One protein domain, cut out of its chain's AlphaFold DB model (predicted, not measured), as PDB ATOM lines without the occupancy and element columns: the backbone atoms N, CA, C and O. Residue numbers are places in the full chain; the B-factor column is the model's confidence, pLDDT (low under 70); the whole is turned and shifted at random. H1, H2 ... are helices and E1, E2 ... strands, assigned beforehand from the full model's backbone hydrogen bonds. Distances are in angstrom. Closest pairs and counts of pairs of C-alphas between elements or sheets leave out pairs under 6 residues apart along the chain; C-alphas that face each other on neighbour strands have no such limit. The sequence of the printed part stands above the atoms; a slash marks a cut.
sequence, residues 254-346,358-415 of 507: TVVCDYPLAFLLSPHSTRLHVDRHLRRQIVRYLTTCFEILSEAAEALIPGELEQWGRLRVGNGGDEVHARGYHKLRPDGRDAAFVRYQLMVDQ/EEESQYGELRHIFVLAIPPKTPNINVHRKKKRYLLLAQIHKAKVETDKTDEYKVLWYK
ATOM      1  N   THR A 254     214.047 163.169 206.118       84.44
ATOM      2  CA  THR A 254     213.117 164.304 206.034       84.44
ATOM      3  C   THR A 254     211.750 163.808 205.560       84.44
ATOM      4  O   THR A 254     211.646 163.205 204.494       84.44
ATOM      5  N   VAL A 255     210.693 164.079 206.329       85.19
ATOM      6  CA  VAL A 255     209.305 163.725 205.974       85.19
ATOM      7  C   VAL A 255     208.557 164.972 205.516       85.19
ATOM      8  O   VAL A 255     208.523 165.983 206.223       85.19
ATOM      9  N   VAL A 256     207.923 164.903 204.345       80.56
ATOM     10  CA  VAL A 256     207.109 166.005 203.813       80.56
ATOM     11  C   VAL A 256     205.686 165.906 204.367       80.56
ATOM     12  O   VAL A 256     205.061 164.847 204.349       80.56
ATOM     13  N   CYS A 257     205.149 167.024 204.858       75.50
ATOM     14  CA  CYS A 257     203.749 167.102 205.282       75.50
ATOM     15  C   CYS A 257     202.815 166.715 204.118       75.50
ATOM     16  O   CYS A 257     203.075 167.100 202.984       75.50
ATOM     17  N   ASP A 258     201.737 165.988 204.416       79.38
ATOM     18  CA  ASP A 258     200.850 165.296 203.462       79.38
ATOM     19  C   ASP A 258     201.435 164.013 202.797       79.38
ATOM     20  O   ASP A 258     200.675 163.292 202.157       79.38
ATOM     21  N   TYR A 259     202.716 163.650 203.005       83.38
ATOM     22  CA  TYR A 259     203.359 162.444 202.431       83.38
ATOM     23  C   TYR A 259     204.070 161.574 203.501       83.38
ATOM     24  O   TYR A 259     205.298 161.477 203.513       83.38
ATOM     25  N   PRO A 260     203.332 160.917 204.419       81.56
ATOM     26  CA  PRO A 260     203.915 160.245 205.590       81.56
ATOM     27  C   PRO A 260     204.752 158.992 205.278       81.56
ATOM     28  O   PRO A 260     205.541 158.582 206.122       81.56
ATOM     29  N   LEU A 261     204.586 158.391 204.094       84.38
ATOM     30  CA  LEU A 261     205.322 157.197 203.644       84.38
ATOM     31  C   LEU A 261     206.505 157.528 202.714       84.38
ATOM     32  O   LEU A 261     207.100 156.618 202.145       84.38
ATOM     33  N   ALA A 262     206.835 158.809 202.525       83.69
ATOM     34  CA  ALA A 262     207.959 159.243 201.700       83.69
ATOM     35  C   ALA A 262     209.107 159.744 202.589       83.69
ATOM     36  O   ALA A 262     209.098 160.884 203.060       83.69
ATOM     37  N   PHE A 263     210.101 158.886 202.811       87.06
ATOM     38  CA  PHE A 263     211.295 159.204 203.588       87.06
ATOM     39  C   PHE A 263     212.386 159.751 202.661       87.06
ATOM     40  O   PHE A 263     213.015 159.004 201.912       87.06
ATOM     41  N   LEU A 264     212.610 161.067 202.690       85.94
ATOM     42  CA  LEU A 264     213.651 161.711 201.889       85.94
ATOM     43  C   LEU A 264     214.986 161.657 202.631       85.94
ATOM     44  O   LEU A 264     215.127 162.220 203.717       85.94
ATOM     45  N   LEU A 265     215.968 160.974 202.052       86.12
ATOM     46  CA  LEU A 265     217.243 160.682 202.698       86.12
ATOM     47  C   LEU A 265     218.358 161.588 202.168       86.12
ATOM     48  O   LEU A 265     218.333 162.042 201.021       86.12
ATOM     49  N   SER A 266     219.381 161.806 202.996       78.69
ATOM     50  CA  SER A 266     220.646 162.399 202.550       78.69
ATOM     51  C   SER A 266     221.255 161.570 201.405       78.69
ATOM     52  O   SER A 266     221.189 160.339 201.455       78.69
ATOM     53  N   PRO A 267     221.899 162.180 200.396       74.38
ATOM     54  CA  PRO A 267     222.318 163.577 200.349       74.38
ATOM     55  C   PRO A 267     221.180 164.560 200.026       74.38
ATOM     56  O   PRO A 267     220.339 164.332 199.160       74.38
ATOM     57  N   HIS A 268     221.211 165.683 200.737       74.25
ATOM     58  CA  HIS A 268     220.372 166.863 200.556       74.25
ATOM     59  C   HIS A 268     221.291 168.058 200.237       74.25
ATOM     60  O   HIS A 268     222.479 168.015 200.553       74.25
ATOM     61  N   SER A 269     220.749 169.141 199.671       65.88
ATOM     62  CA  SER A 269     221.469 170.399 199.398       65.88
ATOM     63  C   SER A 269     222.484 170.383 198.239       65.88
ATOM     64  O   SER A 269     223.638 170.781 198.386       65.88
ATOM     65  N   THR A 270     221.999 170.107 197.028       62.84
ATOM     66  CA  THR A 270     222.513 170.789 195.822       62.84
ATOM     67  C   THR A 270     221.335 171.505 195.181       62.84
ATOM     68  O   THR A 270     220.414 170.823 194.746       62.84
ATOM     69  N   ARG A 271     221.302 172.844 195.146       76.50
ATOM     70  CA  ARG A 271     220.130 173.579 194.630       76.50
ATOM     71  C   ARG A 271     219.853 173.196 193.174       76.50
ATOM     72  O   ARG A 271     220.697 173.406 192.306       76.50
ATOM     73  N   LEU A 272     218.678 172.629 192.914       83.69
ATOM     74  CA  LEU A 272     218.253 172.248 191.573       83.69
ATOM     75  C   LEU A 272     217.860 173.513 190.813       83.69
ATOM     76  O   LEU A 272     216.812 174.099 191.087       83.69
ATOM     77  N   HIS A 273     218.701 173.945 189.875       87.94
ATOM     78  CA  HIS A 273     218.350 175.040 188.980       87.94
ATOM     79  C   HIS A 273     217.197 174.604 188.071       87.94
ATOM     80  O   HIS A 273     217.298 173.598 187.366       87.94
ATOM     81  N   VAL A 274     216.091 175.350 188.095       86.94
ATOM     82  CA  VAL A 274     214.884 174.983 187.351       86.94
ATOM     83  C   VAL A 274     215.022 175.443 185.906       86.94
ATOM     84  O   VAL A 274     214.656 176.567 185.554       86.94
ATOM     85  N   ASP A 275     215.563 174.559 185.068       87.50
ATOM     86  CA  ASP A 275     215.726 174.818 183.642       87.50
ATOM     87  C   ASP A 275     214.374 175.004 182.917       87.50
ATOM     88  O   ASP A 275     213.284 174.747 183.444       87.50
ATOM     89  N   ARG A 276     214.431 175.454 181.658       88.44
ATOM     90  CA  ARG A 276     213.230 175.698 180.841       88.44
ATOM     91  C   ARG A 276     212.394 174.430 180.607       88.44
ATOM     92  O   ARG A 276     211.191 174.535 180.366       88.44
ATOM     93  N   HIS A 277     213.006 173.246 180.634       86.81
ATOM     94  CA  HIS A 277     212.318 171.984 180.381       86.81
ATOM     95  C   HIS A 277     211.529 171.534 181.615       86.81
ATOM     96  O   HIS A 277     210.321 171.311 181.515       86.81
ATOM     97  N   LEU A 278     212.193 171.474 182.770       84.19
ATOM     98  CA  LEU A 278     211.619 171.155 184.071       84.19
ATOM     99  C   LEU A 278     210.543 172.173 184.460       84.19
ATOM    100  O   LEU A 278     209.450 171.774 184.855       84.19
ATOM    101  N   ARG A 279     210.784 173.476 184.253       89.31
ATOM    102  CA  ARG A 279     209.771 174.530 184.453       89.31
ATOM    103  C   ARG A 279     208.497 174.236 183.660       89.31
ATOM    104  O   ARG A 279     207.421 174.172 184.242       89.31
ATOM    105  N   ARG A 280     208.618 173.946 182.358       87.06
ATOM    106  CA  ARG A 280     207.477 173.589 181.495       87.06
ATOM    107  C   ARG A 280     206.777 172.294 181.934       87.06
ATOM    108  O   ARG A 280     205.558 172.210 181.816       87.06
ATOM    109  N   GLN A 281     207.514 171.297 182.430       85.00
ATOM    110  CA  GLN A 281     206.925 170.072 182.988       85.00
ATOM    111  C   GLN A 281     206.120 170.359 184.263       85.00
ATOM    112  O   GLN A 281     204.988 169.894 184.372       85.00
ATOM    113  N   ILE A 282     206.657 171.166 185.185       83.00
ATOM    114  CA  ILE A 282     205.959 171.570 186.415       83.00
ATOM    115  C   ILE A 282     204.723 172.416 186.078       83.00
ATOM    116  O   ILE A 282     203.660 172.153 186.631       83.00
ATOM    117  N   VAL A 283     204.817 173.368 185.137       86.69
ATOM    118  CA  VAL A 283     203.650 174.134 184.655       86.69
ATOM    119  C   VAL A 283     202.572 173.191 184.139       86.69
ATOM    120  O   VAL A 283     201.458 173.250 184.644       86.69
ATOM    121  N   ARG A 284     202.900 172.278 183.211       85.88
ATOM    122  CA  ARG A 284     201.936 171.311 182.659       85.88
ATOM    123  C   ARG A 284     201.283 170.462 183.756       85.88
ATOM    124  O   ARG A 284     200.073 170.276 183.736       85.88
ATOM    125  N   TYR A 285     202.063 169.973 184.718       85.75
ATOM    126  CA  TYR A 285     201.528 169.232 185.862       85.75
ATOM    127  C   TYR A 285     200.543 170.082 186.681       85.75
ATOM    128  O   TYR A 285     199.441 169.628 186.975       85.75
ATOM    129  N   LEU A 286     200.894 171.330 187.005       83.44
ATOM    130  CA  LEU A 286     200.024 172.214 187.781       83.44
ATOM    131  C   LEU A 286     198.750 172.617 187.020       83.44
ATOM    132  O   LEU A 286     197.684 172.674 187.629       83.44
ATOM    133  N   THR A 287     198.840 172.872 185.711       85.75
ATOM    134  CA  THR A 287     197.676 173.212 184.879       85.75
ATOM    135  C   THR A 287     196.726 172.025 184.727       85.75
ATOM    136  O   THR A 287     195.521 172.218 184.809       85.75
ATOM    137  N   THR A 288     197.247 170.803 184.552       81.06
ATOM    138  CA  THR A 288     196.423 169.596 184.363       81.06
ATOM    139  C   THR A 288     195.848 169.070 185.680       81.06
ATOM    140  O   THR A 288     194.665 168.772 185.742       81.06
ATOM    141  N   CYS A 289     196.634 168.979 186.758       79.88
ATOM    142  CA  CYS A 289     196.168 168.368 188.012       79.88
ATOM    143  C   CYS A 289     195.390 169.316 188.941       79.88
ATOM    144  O   CYS A 289     194.813 168.854 189.924       79.88
ATOM    145  N   PHE A 290     195.411 170.629 188.689       83.69
ATOM    146  CA  PHE A 290     194.724 171.623 189.525       83.69
ATOM    147  C   PHE A 290     193.956 172.691 188.731       83.69
ATOM    148  O   PHE A 290     193.494 173.663 189.328       83.69
ATOM    149  N   GLU A 291     193.833 172.548 187.407       85.19
ATOM    150  CA  GLU A 291     193.023 173.431 186.548       85.19
ATOM    151  C   GLU A 291     193.336 174.933 186.730       85.19
ATOM    152  O   GLU A 291     192.449 175.788 186.733       85.19
ATOM    153  N   ILE A 292     194.612 175.277 186.942       87.88
ATOM    154  CA  ILE A 292     195.052 176.676 187.030       87.88
ATOM    155  C   ILE A 292     195.580 177.189 185.690       87.88
ATOM    156  O   ILE A 292     196.089 176.432 184.870       87.88
ATOM    157  N   LEU A 293     195.511 178.507 185.485       87.56
ATOM    158  CA  LEU A 293     196.092 179.168 184.314       87.56
ATOM    159  C   LEU A 293     197.627 179.071 184.321       87.56
ATOM    160  O   LEU A 293     198.264 179.251 185.362       87.56
ATOM    161  N   SER A 294     198.231 178.884 183.145       86.50
ATOM    162  CA  SER A 294     199.686 178.727 182.978       86.50
ATOM    163  C   SER A 294     200.505 179.890 183.551       86.50
ATOM    164  O   SER A 294     201.570 179.667 184.119       86.50
ATOM    165  N   GLU A 295     200.001 181.125 183.464       86.75
ATOM    166  CA  GLU A 295     200.646 182.312 184.052       86.75
ATOM    167  C   GLU A 295     200.703 182.241 185.587       86.75
ATOM    168  O   GLU A 295     201.720 182.569 186.199       86.75
ATOM    169  N   ALA A 296     199.627 181.755 186.215       86.25
ATOM    170  CA  ALA A 296     199.579 181.540 187.656       86.25
ATOM    171  C   ALA A 296     200.490 180.376 188.078       86.25
ATOM    172  O   ALA A 296     201.092 180.440 189.147       86.25
ATOM    173  N   ALA A 297     200.633 179.344 187.237       87.12
ATOM    174  CA  ALA A 297     201.560 178.238 187.470       87.12
ATOM    175  C   ALA A 297     203.027 178.699 187.407       87.12
ATOM    176  O   ALA A 297     203.798 178.397 188.316       87.12
ATOM    177  N   GLU A 298     203.408 179.480 186.392       88.69
ATOM    178  CA  GLU A 298     204.769 180.023 186.240       88.69
ATOM    179  C   GLU A 298     205.203 180.883 187.438       88.69
ATOM    180  O   GLU A 298     206.336 180.764 187.916       88.69
ATOM    181  N   ALA A 299     204.287 181.697 187.975       88.56
ATOM    182  CA  ALA A 299     204.530 182.548 189.141       88.56
ATOM    183  C   ALA A 299     204.781 181.771 190.453       88.56
ATOM    184  O   ALA A 299     205.312 182.337 191.409       88.56
ATOM    185  N   LEU A 300     204.407 180.486 190.518       87.94
ATOM    186  CA  LEU A 300     204.611 179.624 191.690       87.94
ATOM    187  C   LEU A 300     205.973 178.915 191.690       87.94
ATOM    188  O   LEU A 300     206.383 178.394 192.729       87.94
ATOM    189  N   ILE A 301     206.667 178.870 190.549       89.12
ATOM    190  CA  ILE A 301     207.885 178.073 190.373       89.12
ATOM    191  C   ILE A 301     209.116 178.960 190.631       89.12
ATOM    192  O   ILE A 301     209.362 179.897 189.862       89.12
ATOM    193  N   PRO A 302     209.933 178.688 191.668       89.12
ATOM    194  CA  PRO A 302     211.174 179.424 191.912       89.12
ATOM    195  C   PRO A 302     212.251 179.096 190.859       89.12
ATOM    196  O   PRO A 302     212.126 178.151 190.082       89.12
ATOM    197  N   GLY A 303     213.328 179.887 190.812       87.38
ATOM    198  CA  GLY A 303     214.483 179.604 189.939       87.38
ATOM    199  C   GLY A 303     215.380 178.465 190.442       87.38
ATOM    200  O   GLY A 303     216.125 177.874 189.662       87.38
ATOM    201  N   GLU A 304     215.292 178.143 191.733       89.75
ATOM    202  CA  GLU A 304     216.052 177.092 192.408       89.75
ATOM    203  C   GLU A 304     215.120 176.310 193.342       89.75
ATOM    204  O   GLU A 304     214.273 176.906 194.011       89.75
ATOM    205  N   LEU A 305     215.282 174.986 193.394       88.25
ATOM    206  CA  LEU A 305     214.526 174.080 194.262       88.25
ATOM    207  C   LEU A 305     215.457 173.270 195.174       88.25
ATOM    208  O   LEU A 305     216.600 172.966 194.823       88.25
ATOM    209  N   GLU A 306     214.950 172.894 196.345       87.62
ATOM    210  CA  GLU A 306     215.575 171.879 197.197       87.62
ATOM    211  C   GLU A 306     215.334 170.497 196.577       87.62
ATOM    212  O   GLU A 306     214.209 170.185 196.176       87.62
ATOM    213  N   GLN A 307     216.390 169.686 196.481       88.94
ATOM    214  CA  GLN A 307     216.322 168.311 195.985       88.94
ATOM    215  C   GLN A 307     217.037 167.332 196.917       88.94
ATOM    216  O   GLN A 307     217.960 167.704 197.655       88.94
ATOM    217  N   TRP A 308     216.627 166.071 196.817       88.69
ATOM    218  CA  TRP A 308     217.163 164.938 197.560       88.69
ATOM    219  C   TRP A 308     217.700 163.888 196.591       88.69
ATOM    220  O   TRP A 308     217.110 163.636 195.539       88.69
ATOM    221  N   GLY A 309     218.823 163.270 196.954       85.94
ATOM    222  CA  GLY A 309     219.423 162.197 196.166       85.94
ATOM    223  C   GLY A 309     218.708 160.856 196.316       85.94
ATOM    224  O   GLY A 309     218.803 160.024 195.418       85.94
ATOM    225  N   ARG A 310     217.985 160.629 197.420       88.56
ATOM    226  CA  ARG A 310     217.392 159.325 197.748       88.56
ATOM    227  C   ARG A 310     215.996 159.452 198.361       88.56
ATOM    228  O   ARG A 310     215.752 160.329 199.191       88.56
ATOM    229  N   LEU A 311     215.104 158.546 197.970       85.38
ATOM    230  CA  LEU A 311     213.749 158.378 198.497       85.38
ATOM    231  C   LEU A 311     213.590 156.932 198.960       85.38
ATOM    232  O   LEU A 311     213.798 156.021 198.169       85.38
ATOM    233  N   ARG A 312     213.169 156.718 200.205       85.25
ATOM    234  CA  ARG A 312     212.729 155.412 200.705       85.25
ATOM    235  C   ARG A 312     211.216 155.414 200.888       85.25
ATOM    236  O   ARG A 312     210.656 156.369 201.431       85.25
ATOM    237  N   VAL A 313     210.567 154.350 200.428       82.12
ATOM    238  CA  VAL A 313     209.130 154.130 200.623       82.12
ATOM    239  C   VAL A 313     208.915 153.445 201.975       82.12
ATOM    240  O   VAL A 313     209.553 152.443 202.276       82.12
ATOM    241  N   GLY A 314     208.053 154.006 202.821       77.69
ATOM    242  CA  GLY A 314     207.767 153.456 204.151       77.69
ATOM    243  C   GLY A 314     206.943 152.165 204.132       77.69
ATOM    244  O   GLY A 314     206.333 151.828 203.117       77.69
ATOM    245  N   ASN A 315     206.885 151.492 205.284       79.12
ATOM    246  CA  ASN A 315     206.325 150.147 205.481       79.12
ATOM    247  C   ASN A 315     207.138 149.051 204.761       79.12
ATOM    248  O   ASN A 315     206.572 148.212 204.064       79.12
ATOM    249  N   GLY A 316     208.465 149.067 204.916       69.44
ATOM    250  CA  GLY A 316     209.369 148.091 204.299       69.44
ATOM    251  C   GLY A 316     209.507 148.202 202.776       69.44
ATOM    252  O   GLY A 316     209.847 147.213 202.132       69.44
ATOM    253  N   GLY A 317     209.217 149.368 202.193       71.94
ATOM    254  CA  GLY A 317     209.367 149.614 200.759       71.94
ATOM    255  C   GLY A 317     210.802 149.952 200.330       71.94
ATOM    256  O   GLY A 317     211.684 150.219 201.148       71.94
ATOM    257  N   ASP A 318     211.022 149.955 199.015       76.31
ATOM    258  CA  ASP A 318     212.349 150.122 198.413       76.31
ATOM    259  C   ASP A 318     212.977 151.512 198.644       76.31
ATOM    260  O   ASP A 318     212.296 152.531 198.817       76.31
ATOM    261  N   GLU A 319     214.312 151.559 198.574       83.06
ATOM    262  CA  GLU A 319     215.096 152.793 198.473       83.06
ATOM    263  C   GLU A 319     215.500 153.055 197.014       83.06
ATOM    264  O   GLU A 319     216.181 152.252 196.381       83.06
ATOM    265  N   VAL A 320     215.097 154.215 196.497       82.94
ATOM    266  CA  VAL A 320     215.274 154.655 195.111       82.94
ATOM    267  C   VAL A 320     216.218 155.854 195.061       82.94
ATOM    268  O   VAL A 320     216.134 156.768 195.889       82.94
ATOM    269  N   HIS A 321     217.122 155.880 194.082       87.56
ATOM    270  CA  HIS A 321     218.110 156.950 193.907       87.56
ATOM    271  C   HIS A 321     217.725 157.883 192.751       87.56
ATOM    272  O   HIS A 321     217.276 157.451 191.696       87.56
ATOM    273  N   ALA A 322     217.931 159.186 192.913       85.25
ATOM    274  CA  ALA A 322     217.744 160.171 191.854       85.25
ATOM    275  C   ALA A 322     218.999 160.246 190.970       85.25
ATOM    276  O   ALA A 322     220.045 160.737 191.401       85.25
ATOM    277  N   ARG A 323     218.898 159.807 189.712       84.06
ATOM    278  CA  ARG A 323     220.007 159.762 188.743       84.06
ATOM    279  C   ARG A 323     220.660 161.113 188.473       84.06
ATOM    280  O   ARG A 323     221.864 161.210 188.262       84.06
ATOM    281  N   GLY A 324     219.856 162.168 188.429       78.88
ATOM    282  CA  GLY A 324     220.321 163.538 188.236       78.88
ATOM    283  C   GLY A 324     221.088 164.087 189.441       78.88
ATOM    284  O   GLY A 324     221.749 165.115 189.308       78.88
ATOM    285  N   TYR A 325     221.036 163.396 190.585       83.00
ATOM    286  CA  TYR A 325     221.865 163.658 191.758       83.00
ATOM    287  C   TYR A 325     223.072 162.705 191.822       83.00
ATOM    288  O   TYR A 325     224.215 163.142 191.963       83.00
ATOM    289  N   HIS A 326     222.833 161.397 191.708       77.44
ATOM    290  CA  HIS A 326     223.855 160.361 191.845       77.44
ATOM    291  C   HIS A 326     224.477 159.983 190.496       77.44
ATOM    292  O   HIS A 326     223.836 159.375 189.640       77.44
ATOM    293  N   LYS A 327     225.775 160.269 190.336       75.50
ATOM    294  CA  LYS A 327     226.575 159.690 189.247       75.50
ATOM    295  C   LYS A 327     226.714 158.182 189.465       75.50
ATOM    296  O   LYS A 327     227.082 157.753 190.559       75.50
ATOM    297  N   LEU A 328     226.476 157.394 188.417       74.88
ATOM    298  CA  LEU A 328     226.729 155.955 188.446       74.88
ATOM    299  C   LEU A 328     228.229 155.697 188.609       74.88
ATOM    300  O   LEU A 328     229.041 156.287 187.891       74.88
ATOM    301  N   ARG A 329     228.590 154.805 189.530       69.38
ATOM    302  CA  ARG A 329     229.944 154.242 189.576       69.38
ATOM    303  C   ARG A 329     230.100 153.229 188.430       69.38
ATOM    304  O   ARG A 329     229.107 152.586 188.103       69.38
ATOM    305  N   PRO A 330     231.292 153.028 187.838       54.25
ATOM    306  CA  PRO A 330     231.485 152.070 186.735       54.25
ATOM    307  C   PRO A 330     231.042 150.629 187.053       54.25
ATOM    308  O   PRO A 330     230.741 149.846 186.157       54.25
ATOM    309  N   ASP A 331     231.003 150.283 188.337       57.75
ATOM    310  CA  ASP A 331     230.592 149.003 188.904       57.75
ATOM    311  C   ASP A 331     229.202 149.027 189.584       57.75
ATOM    312  O   ASP A 331     228.659 147.973 189.932       57.75
ATOM    313  N   GLY A 332     228.619 150.216 189.758       55.50
ATOM    314  CA  GLY A 332     227.385 150.444 190.500       55.50
ATOM    315  C   GLY A 332     226.127 150.007 189.749       55.50
ATOM    316  O   GLY A 332     226.050 150.067 188.523       55.50
ATOM    317  N   ARG A 333     225.103 149.597 190.504       64.38
ATOM    318  CA  ARG A 333     223.761 149.331 189.969       64.38
ATOM    319  C   ARG A 333     222.942 150.608 189.874       64.38
ATOM    320  O   ARG A 333     223.069 151.498 190.710       64.38
ATOM    321  N   ASP A 334     222.070 150.662 188.876       74.75
ATOM    322  CA  ASP A 334     221.234 151.827 188.617       74.75
ATOM    323  C   ASP A 334     219.896 151.752 189.366       74.75
ATOM    324  O   ASP A 334     218.869 151.356 188.817       74.75
ATOM    325  N   ALA A 335     219.909 152.136 190.644       79.69
ATOM    326  CA  ALA A 335     218.720 152.182 191.503       79.69
ATOM    327  C   ALA A 335     217.781 153.375 191.205       79.69
ATOM    328  O   ALA A 335     217.002 153.781 192.066       79.69
ATOM    329  N   ALA A 336     217.869 153.968 190.009       78.62
ATOM    330  CA  ALA A 336     217.027 155.084 189.585       78.62
ATOM    331  C   ALA A 336     215.780 154.670 188.797       78.62
ATOM    332  O   ALA A 336     214.889 155.494 188.598       78.62
ATOM    333  N   PHE A 337     215.682 153.427 188.326       83.00
ATOM    334  CA  PHE A 337     214.513 152.990 187.566       83.00
ATOM    335  C   PHE A 337     213.326 152.674 188.481       83.00
ATOM    336  O   PHE A 337     213.439 151.888 189.418       83.00
ATOM    337  N   VAL A 338     212.176 153.281 188.184       77.19
ATOM    338  CA  VAL A 338     210.934 153.165 188.955       77.19
ATOM    339  C   VAL A 338     209.762 152.735 188.082       77.19
ATOM    340  O   VAL A 338     209.615 153.190 186.944       77.19
ATOM    341  N   ARG A 339     208.878 151.917 188.663       81.69
ATOM    342  CA  ARG A 339     207.500 151.744 188.197       81.69
ATOM    343  C   ARG A 339     206.612 152.760 188.908       81.69
ATOM    344  O   ARG A 339     206.674 152.877 190.129       81.69
ATOM    345  N   TYR A 340     205.763 153.451 188.164       76.56
ATOM    346  CA  TYR A 340     204.790 154.401 188.694       76.56
ATOM    347  C   TYR A 340     203.455 154.232 187.968       76.56
ATOM    348  O   TYR A 340     203.426 153.907 186.783       76.56
ATOM    349  N   GLN A 341     202.345 154.424 188.675       77.94
ATOM    350  CA  GLN A 341     201.008 154.366 188.084       77.94
ATOM    351  C   GLN A 341     200.559 155.768 187.673       77.94
ATOM    352  O   GLN A 341     200.807 156.737 188.393       77.94
ATOM    353  N   LEU A 342     199.909 155.873 186.516       76.44
ATOM    354  CA  LEU A 342     199.225 157.080 186.060       76.44
ATOM    355  C   LEU A 342     197.810 156.730 185.611       76.44
ATOM    356  O   LEU A 342     197.595 155.676 185.020       76.44
ATOM    357  N   MET A 343     196.890 157.672 185.805       78.81
ATOM    358  CA  MET A 343     195.670 157.732 185.008       78.81
ATOM    359  C   MET A 343     196.063 158.164 183.592       78.81
ATOM    360  O   MET A 343     196.589 159.267 183.412       78.81
ATOM    361  N   VAL A 344     195.869 157.290 182.610       79.50
ATOM    362  CA  VAL A 344     196.137 157.551 181.193       79.50
ATOM    363  C   VAL A 344     194.803 157.616 180.470       79.50
ATOM    364  O   VAL A 344     193.991 156.702 180.593       79.50
ATOM    365  N   ASP A 345     194.581 158.700 179.734       80.88
ATOM    366  CA  ASP A 345     193.436 158.815 178.838       80.88
ATOM    367  C   ASP A 345     193.644 157.891 177.631       80.88
ATOM    368  O   ASP A 345     194.615 158.042 176.886       80.88
ATOM    369  N   GLN A 346     192.761 156.905 177.487       82.56
ATOM    370  CA  GLN A 346     192.829 155.898 176.429       82.56
ATOM    371  C   GLN A 346     192.442 156.465 175.059       82.56
ATOM    372  O   GLN A 346     192.854 155.915 174.039       82.56
ATOM    373  N   GLU A 358     192.131 155.465 182.459       82.69
ATOM    374  CA  GLU A 358     192.401 154.124 183.006       82.69
ATOM    375  C   GLU A 358     193.768 154.078 183.724       82.69
ATOM    376  O   GLU A 358     194.695 154.814 183.376       82.69
ATOM    377  N   GLU A 359     193.909 153.243 184.763       80.75
ATOM    378  CA  GLU A 359     195.172 153.104 185.508       80.75
ATOM    379  C   GLU A 359     196.202 152.268 184.736       80.75
ATOM    380  O   GLU A 359     196.052 151.055 184.583       80.75
ATOM    381  N   GLU A 360     197.321 152.882 184.340       77.69
ATOM    382  CA  GLU A 360     198.440 152.177 183.716       77.69
ATOM    383  C   GLU A 360     199.733 152.246 184.533       77.69
ATOM    384  O   GLU A 360     200.154 153.302 185.012       77.69
ATOM    385  N   SER A 361     200.440 151.113 184.598       78.81
ATOM    386  CA  SER A 361     201.827 151.058 185.069       78.81
ATOM    387  C   SER A 361     202.789 151.550 183.987       78.81
ATOM    388  O   SER A 361     202.981 150.898 182.962       78.81
ATOM    389  N   GLN A 362     203.445 152.674 184.256       72.50
ATOM    390  CA  GLN A 362     204.517 153.247 183.453       72.50
ATOM    391  C   GLN A 362     205.872 153.019 184.146       72.50
ATOM    392  O   GLN A 362     205.946 152.794 185.356       72.50
ATOM    393  N   TYR A 363     206.957 153.078 183.373       79.62
ATOM    394  CA  TYR A 363     208.319 152.834 183.857       79.62
ATOM    395  C   TYR A 363     209.255 153.942 183.378       79.62
ATOM    396  O   TYR A 363     209.116 154.449 182.258       79.62
ATOM    397  N   GLY A 364     210.219 154.329 184.209       76.75
ATOM    398  CA  GLY A 364     211.140 155.408 183.871       76.75
ATOM    399  C   GLY A 364     212.311 155.569 184.828       76.75
ATOM    400  O   GLY A 364     212.320 155.015 185.920       76.75
ATOM    401  N   GLU A 365     213.297 156.348 184.400       82.44
ATOM    402  CA  GLU A 365     214.461 156.734 185.195       82.44
ATOM    403  C   GLU A 365     214.118 157.981 186.029       82.44
ATOM    404  O   GLU A 365     213.811 159.048 185.485       82.44
ATOM    405  N   LEU A 366     214.177 157.860 187.353       84.12
ATOM    406  CA  LEU A 366     214.032 158.957 188.301       84.12
ATOM    407  C   LEU A 366     215.241 159.890 188.198       84.12
ATOM    408  O   LEU A 366     216.359 159.541 188.567       84.12
ATOM    409  N   ARG A 367     215.017 161.111 187.715       85.62
ATOM    410  CA  ARG A 367     216.060 162.124 187.536       85.62
ATOM    411  C   ARG A 367     216.266 162.947 188.797       85.62
ATOM    412  O   ARG A 367     217.383 163.003 189.296       85.62
ATOM    413  N   HIS A 368     215.212 163.569 189.311       86.19
ATOM    414  CA  HIS A 368     215.295 164.502 190.438       86.19
ATOM    415  C   HIS A 368     214.080 164.348 191.351       86.19
ATOM    416  O   HIS A 368     212.956 164.266 190.856       86.19
ATOM    417  N   ILE A 369     214.303 164.361 192.666       89.56
ATOM    418  CA  ILE A 369     213.260 164.420 193.699       89.56
ATOM    419  C   ILE A 369     213.331 165.808 194.329       89.56
ATOM    420  O   ILE A 369     214.393 166.182 194.824       89.56
ATOM    421  N   PHE A 370     212.241 166.570 194.329       88.56
ATOM    422  CA  PHE A 370     212.220 167.937 194.857       88.56
ATOM    423  C   PHE A 370     210.871 168.298 195.484       88.56
ATOM    424  O   PHE A 370     209.845 167.671 195.218       88.56
ATOM    425  N   VAL A 371     210.863 169.338 196.319       87.69
ATOM    426  CA  VAL A 371     209.656 169.806 197.013       87.69
ATOM    427  C   VAL A 371     209.295 171.216 196.555       87.69
ATOM    428  O   VAL A 371     210.079 172.153 196.690       87.69
ATOM    429  N   LEU A 372     208.076 171.383 196.037       87.75
ATOM    430  CA  LEU A 372     207.531 172.676 195.622       87.75
ATOM    431  C   LEU A 372     206.623 173.252 196.720       87.75
ATOM    432  O   LEU A 372     205.615 172.654 197.098       87.75
ATOM    433  N   ALA A 373     206.969 174.435 197.230       88.69
ATOM    434  CA  ALA A 373     206.247 175.094 198.320       88.69
ATOM    435  C   ALA A 373     205.186 176.082 197.798       88.69
ATOM    436  O   ALA A 373     205.486 177.238 197.496       88.69
ATOM    437  N   ILE A 374     203.925 175.653 197.756       88.06
ATOM    438  CA  ILE A 374     202.782 176.448 197.294       88.06
ATOM    439  C   ILE A 374     202.308 177.423 198.396       88.06
ATOM    440  O   ILE A 374     202.004 176.984 199.515       88.06
ATOM    441  N   PRO A 375     202.197 178.740 198.121       86.38
ATOM    442  CA  PRO A 375     201.662 179.732 199.055       86.38
ATOM    443  C   PRO A 375     200.226 179.439 199.539       86.38
ATOM    444  O   PRO A 375     199.478 178.702 198.897       86.38
ATOM    445  N   PRO A 376     199.798 179.992 200.689       85.06
ATOM    446  CA  PRO A 376     198.393 179.968 201.097       85.06
ATOM    447  C   PRO A 376     197.527 180.826 200.162       85.06
ATOM    448  O   PRO A 376     197.983 181.857 199.671       85.06
ATOM    449  N   LYS A 377     196.253 180.445 199.992       81.06
ATOM    450  CA  LYS A 377     195.259 181.107 199.119       81.06
ATOM    451  C   LYS A 377     195.560 181.042 197.613       81.06
ATOM    452  O   LYS A 377     194.959 181.792 196.848       81.06
ATOM    453  N   THR A 378     196.445 180.151 197.167       80.88
ATOM    454  CA  THR A 378     196.607 179.863 195.735       80.88
ATOM    455  C   THR A 378     195.313 179.233 195.189       80.88
ATOM    456  O   THR A 378     194.866 178.238 195.776       80.88
ATOM    457  N   PRO A 379     194.709 179.772 194.107       76.44
ATOM    458  CA  PRO A 379     193.502 179.213 193.492       76.44
ATOM    459  C   PRO A 379     193.675 177.730 193.162       76.44
ATOM    460  O   PRO A 379     194.758 177.332 192.743       76.44
ATOM    461  N   ASN A 380     192.622 176.942 193.394       80.44
ATOM    462  CA  ASN A 380     192.484 175.488 193.198       80.44
ATOM    463  C   ASN A 380     193.503 174.575 193.930       80.44
ATOM    464  O   ASN A 380     193.138 173.500 194.395       80.44
ATOM    465  N   ILE A 381     194.749 175.007 194.149       78.44
ATOM    466  CA  ILE A 381     195.823 174.210 194.765       78.44
ATOM    467  C   ILE A 381     195.824 174.325 196.298       78.44
ATOM    468  O   ILE A 381     196.094 173.345 197.003       78.44
ATOM    469  N   ASN A 382     195.582 175.525 196.842       81.00
ATOM    470  CA  ASN A 382     195.726 175.797 198.277       81.00
ATOM    471  C   ASN A 382     194.730 176.855 198.795       81.00
ATOM    472  O   ASN A 382     195.093 177.785 199.521       81.00
ATOM    473  N   VAL A 383     193.460 176.702 198.412       76.12
ATOM    474  CA  VAL A 383     192.383 177.686 198.630       76.12
ATOM    475  C   VAL A 383     192.142 177.996 200.115       76.12
ATOM    476  O   VAL A 383     191.999 179.159 200.491       76.12
ATOM    477  N   HIS A 384     192.125 176.972 200.979       72.56
ATOM    478  CA  HIS A 384     191.627 177.101 202.359       72.56
ATOM    479  C   HIS A 384     192.697 177.082 203.466       72.56
ATOM    480  O   HIS A 384     192.390 177.434 204.609       72.56
ATOM    481  N   ARG A 385     193.952 176.684 203.195       74.69
ATOM    482  CA  ARG A 385     194.973 176.596 204.257       74.69
ATOM    483  C   ARG A 385     195.611 177.965 204.524       74.69
ATOM    484  O   ARG A 385     196.028 178.674 203.616       74.69
ATOM    485  N   LYS A 386     195.779 178.296 205.810       79.75
ATOM    486  CA  LYS A 386     196.557 179.465 206.281       79.75
ATOM    487  C   LYS A 386     198.082 179.260 206.192       79.75
ATOM    488  O   LYS A 386     198.833 180.202 206.415       79.75
ATOM    489  N   LYS A 387     198.534 178.033 205.913       83.62
ATOM    490  CA  LYS A 387     199.945 177.628 205.799       83.62
ATOM    491  C   LYS A 387     200.286 177.298 204.339       83.62
ATOM    492  O   LYS A 387     199.387 177.011 203.545       83.62
ATOM    493  N   LYS A 388     201.581 177.297 204.006       84.62
ATOM    494  CA  LYS A 388     202.074 176.738 202.738       84.62
ATOM    495  C   LYS A 388     201.668 175.261 202.616       84.62
ATOM    496  O   LYS A 388     201.627 174.558 203.627       84.62
ATOM    497  N   ARG A 389     201.383 174.808 201.395       87.00
ATOM    498  CA  ARG A 389     201.250 173.387 201.033       87.00
ATOM    499  C   ARG A 389     202.551 172.967 200.357       87.00
ATOM    500  O   ARG A 389     203.070 173.724 199.544       87.00
ATOM    501  N   TYR A 390     203.073 171.796 200.688       87.12
ATOM    502  CA  TYR A 390     204.254 171.246 200.030       87.12
ATOM    503  C   TYR A 390     203.795 170.163 199.057       87.12
ATOM    504  O   TYR A 390     202.965 169.335 199.419       87.12
ATOM    505  N   LEU A 391     204.282 170.208 197.821       85.75
ATOM    506  CA  LEU A 391     204.085 169.156 196.830       85.75
ATOM    507  C   LEU A 391     205.420 168.436 196.664       85.75
ATOM    508  O   LEU A 391     206.395 169.054 196.234       85.75
ATOM    509  N   LEU A 392     205.469 167.157 197.032       87.56
ATOM    510  CA  LEU A 392     206.603 166.295 196.720       87.56
ATOM    511  C   LEU A 392     206.475 165.859 195.259       87.56
ATOM    512  O   LEU A 392     205.467 165.263 194.881       87.56
ATOM    513  N   LEU A 393     207.472 166.193 194.443       86.50
ATOM    514  CA  LEU A 393     207.470 165.962 193.003       86.50
ATOM    515  C   LEU A 393     208.744 165.233 192.570       86.50
ATOM    516  O   LEU A 393     209.822 165.404 193.141       86.50
ATOM    517  N   ALA A 394     208.599 164.425 191.524       88.38
ATOM    518  CA  ALA A 394     209.668 163.649 190.921       88.38
ATOM    519  C   ALA A 394     209.710 163.923 189.414       88.38
ATOM    520  O   ALA A 394     208.698 163.786 188.725       88.38
ATOM    521  N   GLN A 395     210.877 164.289 188.884       84.88
ATOM    522  CA  GLN A 395     211.101 164.301 187.439       84.88
ATOM    523  C   GLN A 395     211.518 162.896 187.008       84.88
ATOM    524  O   GLN A 395     212.573 162.416 187.422       84.88
ATOM    525  N   ILE A 396     210.707 162.249 186.173       84.19
ATOM    526  CA  ILE A 396     210.961 160.900 185.656       84.19
ATOM    527  C   ILE A 396     211.074 160.974 184.129       84.19
ATOM    528  O   ILE A 396     210.229 161.571 183.460       84.19
ATOM    529  N   HIS A 397     212.120 160.371 183.567       83.06
ATOM    530  CA  HIS A 397     212.247 160.165 182.125       83.06
ATOM    531  C   HIS A 397     211.653 158.804 181.757       83.06
ATOM    532  O   HIS A 397     212.133 157.779 182.234       83.06
ATOM    533  N   LYS A 398     210.617 158.781 180.906       77.94
ATOM    534  CA  LYS A 398     209.972 157.535 180.460       77.94
ATOM    535  C   LYS A 398     211.001 156.599 179.815       77.94
ATOM    536  O   LYS A 398     211.714 156.997 178.893       77.94
ATOM    537  N   ALA A 399     211.065 155.363 180.301       74.50
ATOM    538  CA  ALA A 399     211.934 154.333 179.750       74.50
ATOM    539  C   ALA A 399     211.382 153.824 178.409       74.50
ATOM    540  O   ALA A 399     210.170 153.822 178.176       74.50
ATOM    541  N   LYS A 400     212.273 153.348 177.533       69.25
ATOM    542  CA  LYS A 400     211.871 152.511 176.399       69.25
ATOM    543  C   LYS A 400     211.638 151.100 176.925       69.25
ATOM    544  O   LYS A 400     212.588 150.418 177.305       69.25
ATOM    545  N   VAL A 401     210.372 150.713 176.973       61.69
ATOM    546  CA  VAL A 401     209.924 149.403 177.438       61.69
ATOM    547  C   VAL A 401     209.417 148.636 176.230       61.69
ATOM    548  O   VAL A 401     208.595 149.160 175.477       61.69
ATOM    549  N   GLU A 402     209.906 147.416 176.045       59.12
ATOM    550  CA  GLU A 402     209.351 146.491 175.058       59.12
ATOM    551  C   GLU A 402     208.342 145.581 175.765       59.12
ATOM    552  O   GLU A 402     208.493 145.254 176.941       59.12
ATOM    553  N   THR A 403     207.241 145.282 175.078       53.25
ATOM    554  CA  THR A 403     206.160 144.437 175.594       53.25
ATOM    555  C   THR A 403     206.165 143.152 174.801       53.25
ATOM    556  O   THR A 403     205.777 143.176 173.631       53.25
ATOM    557  N   ASP A 404     206.570 142.056 175.431       49.09
ATOM    558  CA  ASP A 404     206.310 140.742 174.860       49.09
ATOM    559  C   ASP A 404     204.839 140.359 175.083       49.09
ATOM    560  O   ASP A 404     204.185 140.807 176.033       49.09
ATOM    561  N   LYS A 405     204.296 139.589 174.144       48.19
ATOM    562  CA  LYS A 405     202.907 139.119 174.108       48.19
ATOM    563  C   LYS A 405     202.825 137.591 174.033       48.19
ATOM    564  O   LYS A 405     201.814 137.064 173.576       48.19
ATOM    565  N   THR A 406     203.864 136.888 174.467       44.25
ATOM    566  CA  THR A 406     203.837 135.440 174.692       44.25
ATOM    567  C   THR A 406     203.106 135.110 175.999       44.25
ATOM    568  O   THR A 406     203.646 135.339 177.076       44.25
ATOM    569  N   ASP A 407     201.876 134.614 175.844       45.00
ATOM    570  CA  ASP A 407     200.954 133.954 176.787       45.00
ATOM    571  C   ASP A 407     200.800 134.450 178.249       45.00
ATOM    572  O   ASP A 407     201.721 134.493 179.059       45.00
ATOM    573  N   GLU A 408     199.535 134.747 178.580       40.31
ATOM    574  CA  GLU A 408     198.919 135.112 179.876       40.31
ATOM    575  C   GLU A 408     199.515 136.269 180.706       40.31
ATOM    576  O   GLU A 408     198.743 136.977 181.358       40.31
ATOM    577  N   TYR A 409     200.820 136.552 180.664       33.03
ATOM    578  CA  TYR A 409     201.455 137.538 181.548       33.03
ATOM    579  C   TYR A 409     202.284 138.578 180.787       33.03
ATOM    580  O   TYR A 409     203.318 138.291 180.193       33.03
ATOM    581  N   LYS A 410     201.855 139.846 180.865       34.31
ATOM    582  CA  LYS A 410     202.534 141.002 180.254       34.31
ATOM    583  C   LYS A 410     203.837 141.338 180.997       34.31
ATOM    584  O   LYS A 410     203.859 142.233 181.846       34.31
ATOM    585  N   VAL A 411     204.920 140.633 180.678       34.38
ATOM    586  CA  VAL A 411     206.266 140.945 181.182       34.38
ATOM    587  C   VAL A 411     206.828 142.159 180.431       34.38
ATOM    588  O   VAL A 411     206.671 142.302 179.219       34.38
ATOM    589  N   LEU A 412     207.451 143.073 181.174       38.53
ATOM    590  CA  LEU A 412     207.989 144.334 180.670       38.53
ATOM    591  C   LEU A 412     209.448 144.463 181.104       38.53
ATOM    592  O   LEU A 412     209.729 144.521 182.301       38.53
ATOM    593  N   TRP A 413     210.369 144.536 180.142       39.47
ATOM    594  CA  TRP A 413     211.799 144.710 180.405       39.47
ATOM    595  C   TRP A 413     212.372 145.965 179.747       39.47
ATOM    596  O   TRP A 413     211.822 146.540 178.802       39.47
ATOM    597  N   TYR A 414     213.503 146.415 180.288       35.19
ATOM    598  CA  TYR A 414     214.223 147.581 179.797       35.19
ATOM    599  C   TYR A 414     215.023 147.218 178.548       35.19
ATOM    600  O   TYR A 414     215.887 146.344 178.601       35.19
ATOM    601  N   LYS A 415     214.808 147.937 177.439       37.25
ATOM    602  CA  LYS A 415     215.718 147.842 176.294       37.25
ATOM    603  C   LYS A 415     217.033 148.534 176.661       37.25
ATOM    604  O   LYS A 415     217.093 149.765 176.705       37.25
TER     605      LYS A 415
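What this domain is: This is residues 254 to 346 and 358 to 415 of the 507 residues of an uncharacterized protein of Rhizoctonia solani (UniProt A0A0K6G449). One strongly twisted sheet of seven strands is folded over on itself, with the long hairpin of E6 and E7 through its middle, and E1 and E2 brought back over to E7 by way of E3. E4 lies along the far part of E3, while the first part of E6 turns off sharply to pair with E5; helix H1 lies beside E7 with the short H2 packed on it, and a small hairpin of E8 and E9 lies beyond the end of E7, where residues 405 to 410 stick out. The printed part has 151 residues, with two named helices and nine named strands in the order E1 E2 H1 H2 E3 E4 E5 E6 E7 E8 E9. The large sheet is branched, its neighbour pairs are antiparallel, and the class is mixed, helices and strands. The whole is compact, with a radius of gyration of the C-alphas of 17.1 A and spans of 52 by 38 by 33 A.

How they stand to each other: In the branched sheet, E6, residues 358 to 374, has three neighbours and bends by 110 degrees at residue 365. E7, residues 389 to 398, lies on one side of it beside residues 364 to 374, as an antiparallel hairpin at 133 degrees, with N 370 and O 393 2.9 A apart and N 365 and O 397 2.8 A apart. On the other side of E6 lie E5, residues 337 to 345, beside residues 358 to 365, and E3, residues 307 to 313, beside residues 369 to 370. E5 and E6 are antiparallel, with N 340 and O 362 2.9 A apart; E3 and E6 are antiparallel too, with N 308 and O 369 3.0 A apart. E4, residues 319 to 321, forms a hairpin with E3, with N 320 and O 311 at 2.8 A. On the other side of E3 is E2, residues 259 to 268, antiparallel at 136 degrees, with N 265 and O 310 at 2.9 A. E1, residues 254 to 256, forms a hairpin with E2, with N 254 and O 264 at 2.8 A; the closest C-alphas of E1 and E7 are those of Val 256 and Tyr 390, 7.1 A apart. H1, residues 276 to 290, is on the sheet but only grazes it, with residues 278 to 285. H2, residues 294 to 298, touches H1, the closest C-alphas being those of Val 283 and Ala 297 at 5.4 A, and is not on the sheet. Every O i to N i+4 pair of H1 and H2 is within hydrogen-bond range. E7 runs on into E8, residues 401 to 403, at 66 degrees; E8 and E9, residues 412 to 414, form a hairpin with N 402 and O 413 at 3.5 A.

Where its parts are: E6 is the longest strand, 28.5 A from C-alpha 358 at (192.401, 154.124, 183.006) to C-alpha 374 at (202.782, 176.448, 197.294). E7 measures 27.4 A, E5 23.5 A, H1 20.8 A, E2 17.7 A and E3 16.6 A. E1 begins at C-alpha 254, (213.117, 164.304, 206.034), and E9 ends at C-alpha 414, (214.223, 147.581, 179.797). E2 bends by 66 degrees at residue 262, and E5 by 53 degrees at residue 341.

The domain as a whole: The C-alphas of Lys 386 and Thr 406, the two farthest apart, are 54.7 A apart. Residues 347 to 357 are not printed; C-alphas 346 and 358 are 6.8 A apart across this cut. The links E4 to E5 and E6 to E7 are long. The mean pLDDT of the printed part is 77.9; residues 269 to 270, 316, 329 to 333 and 400 to 415 are under 70.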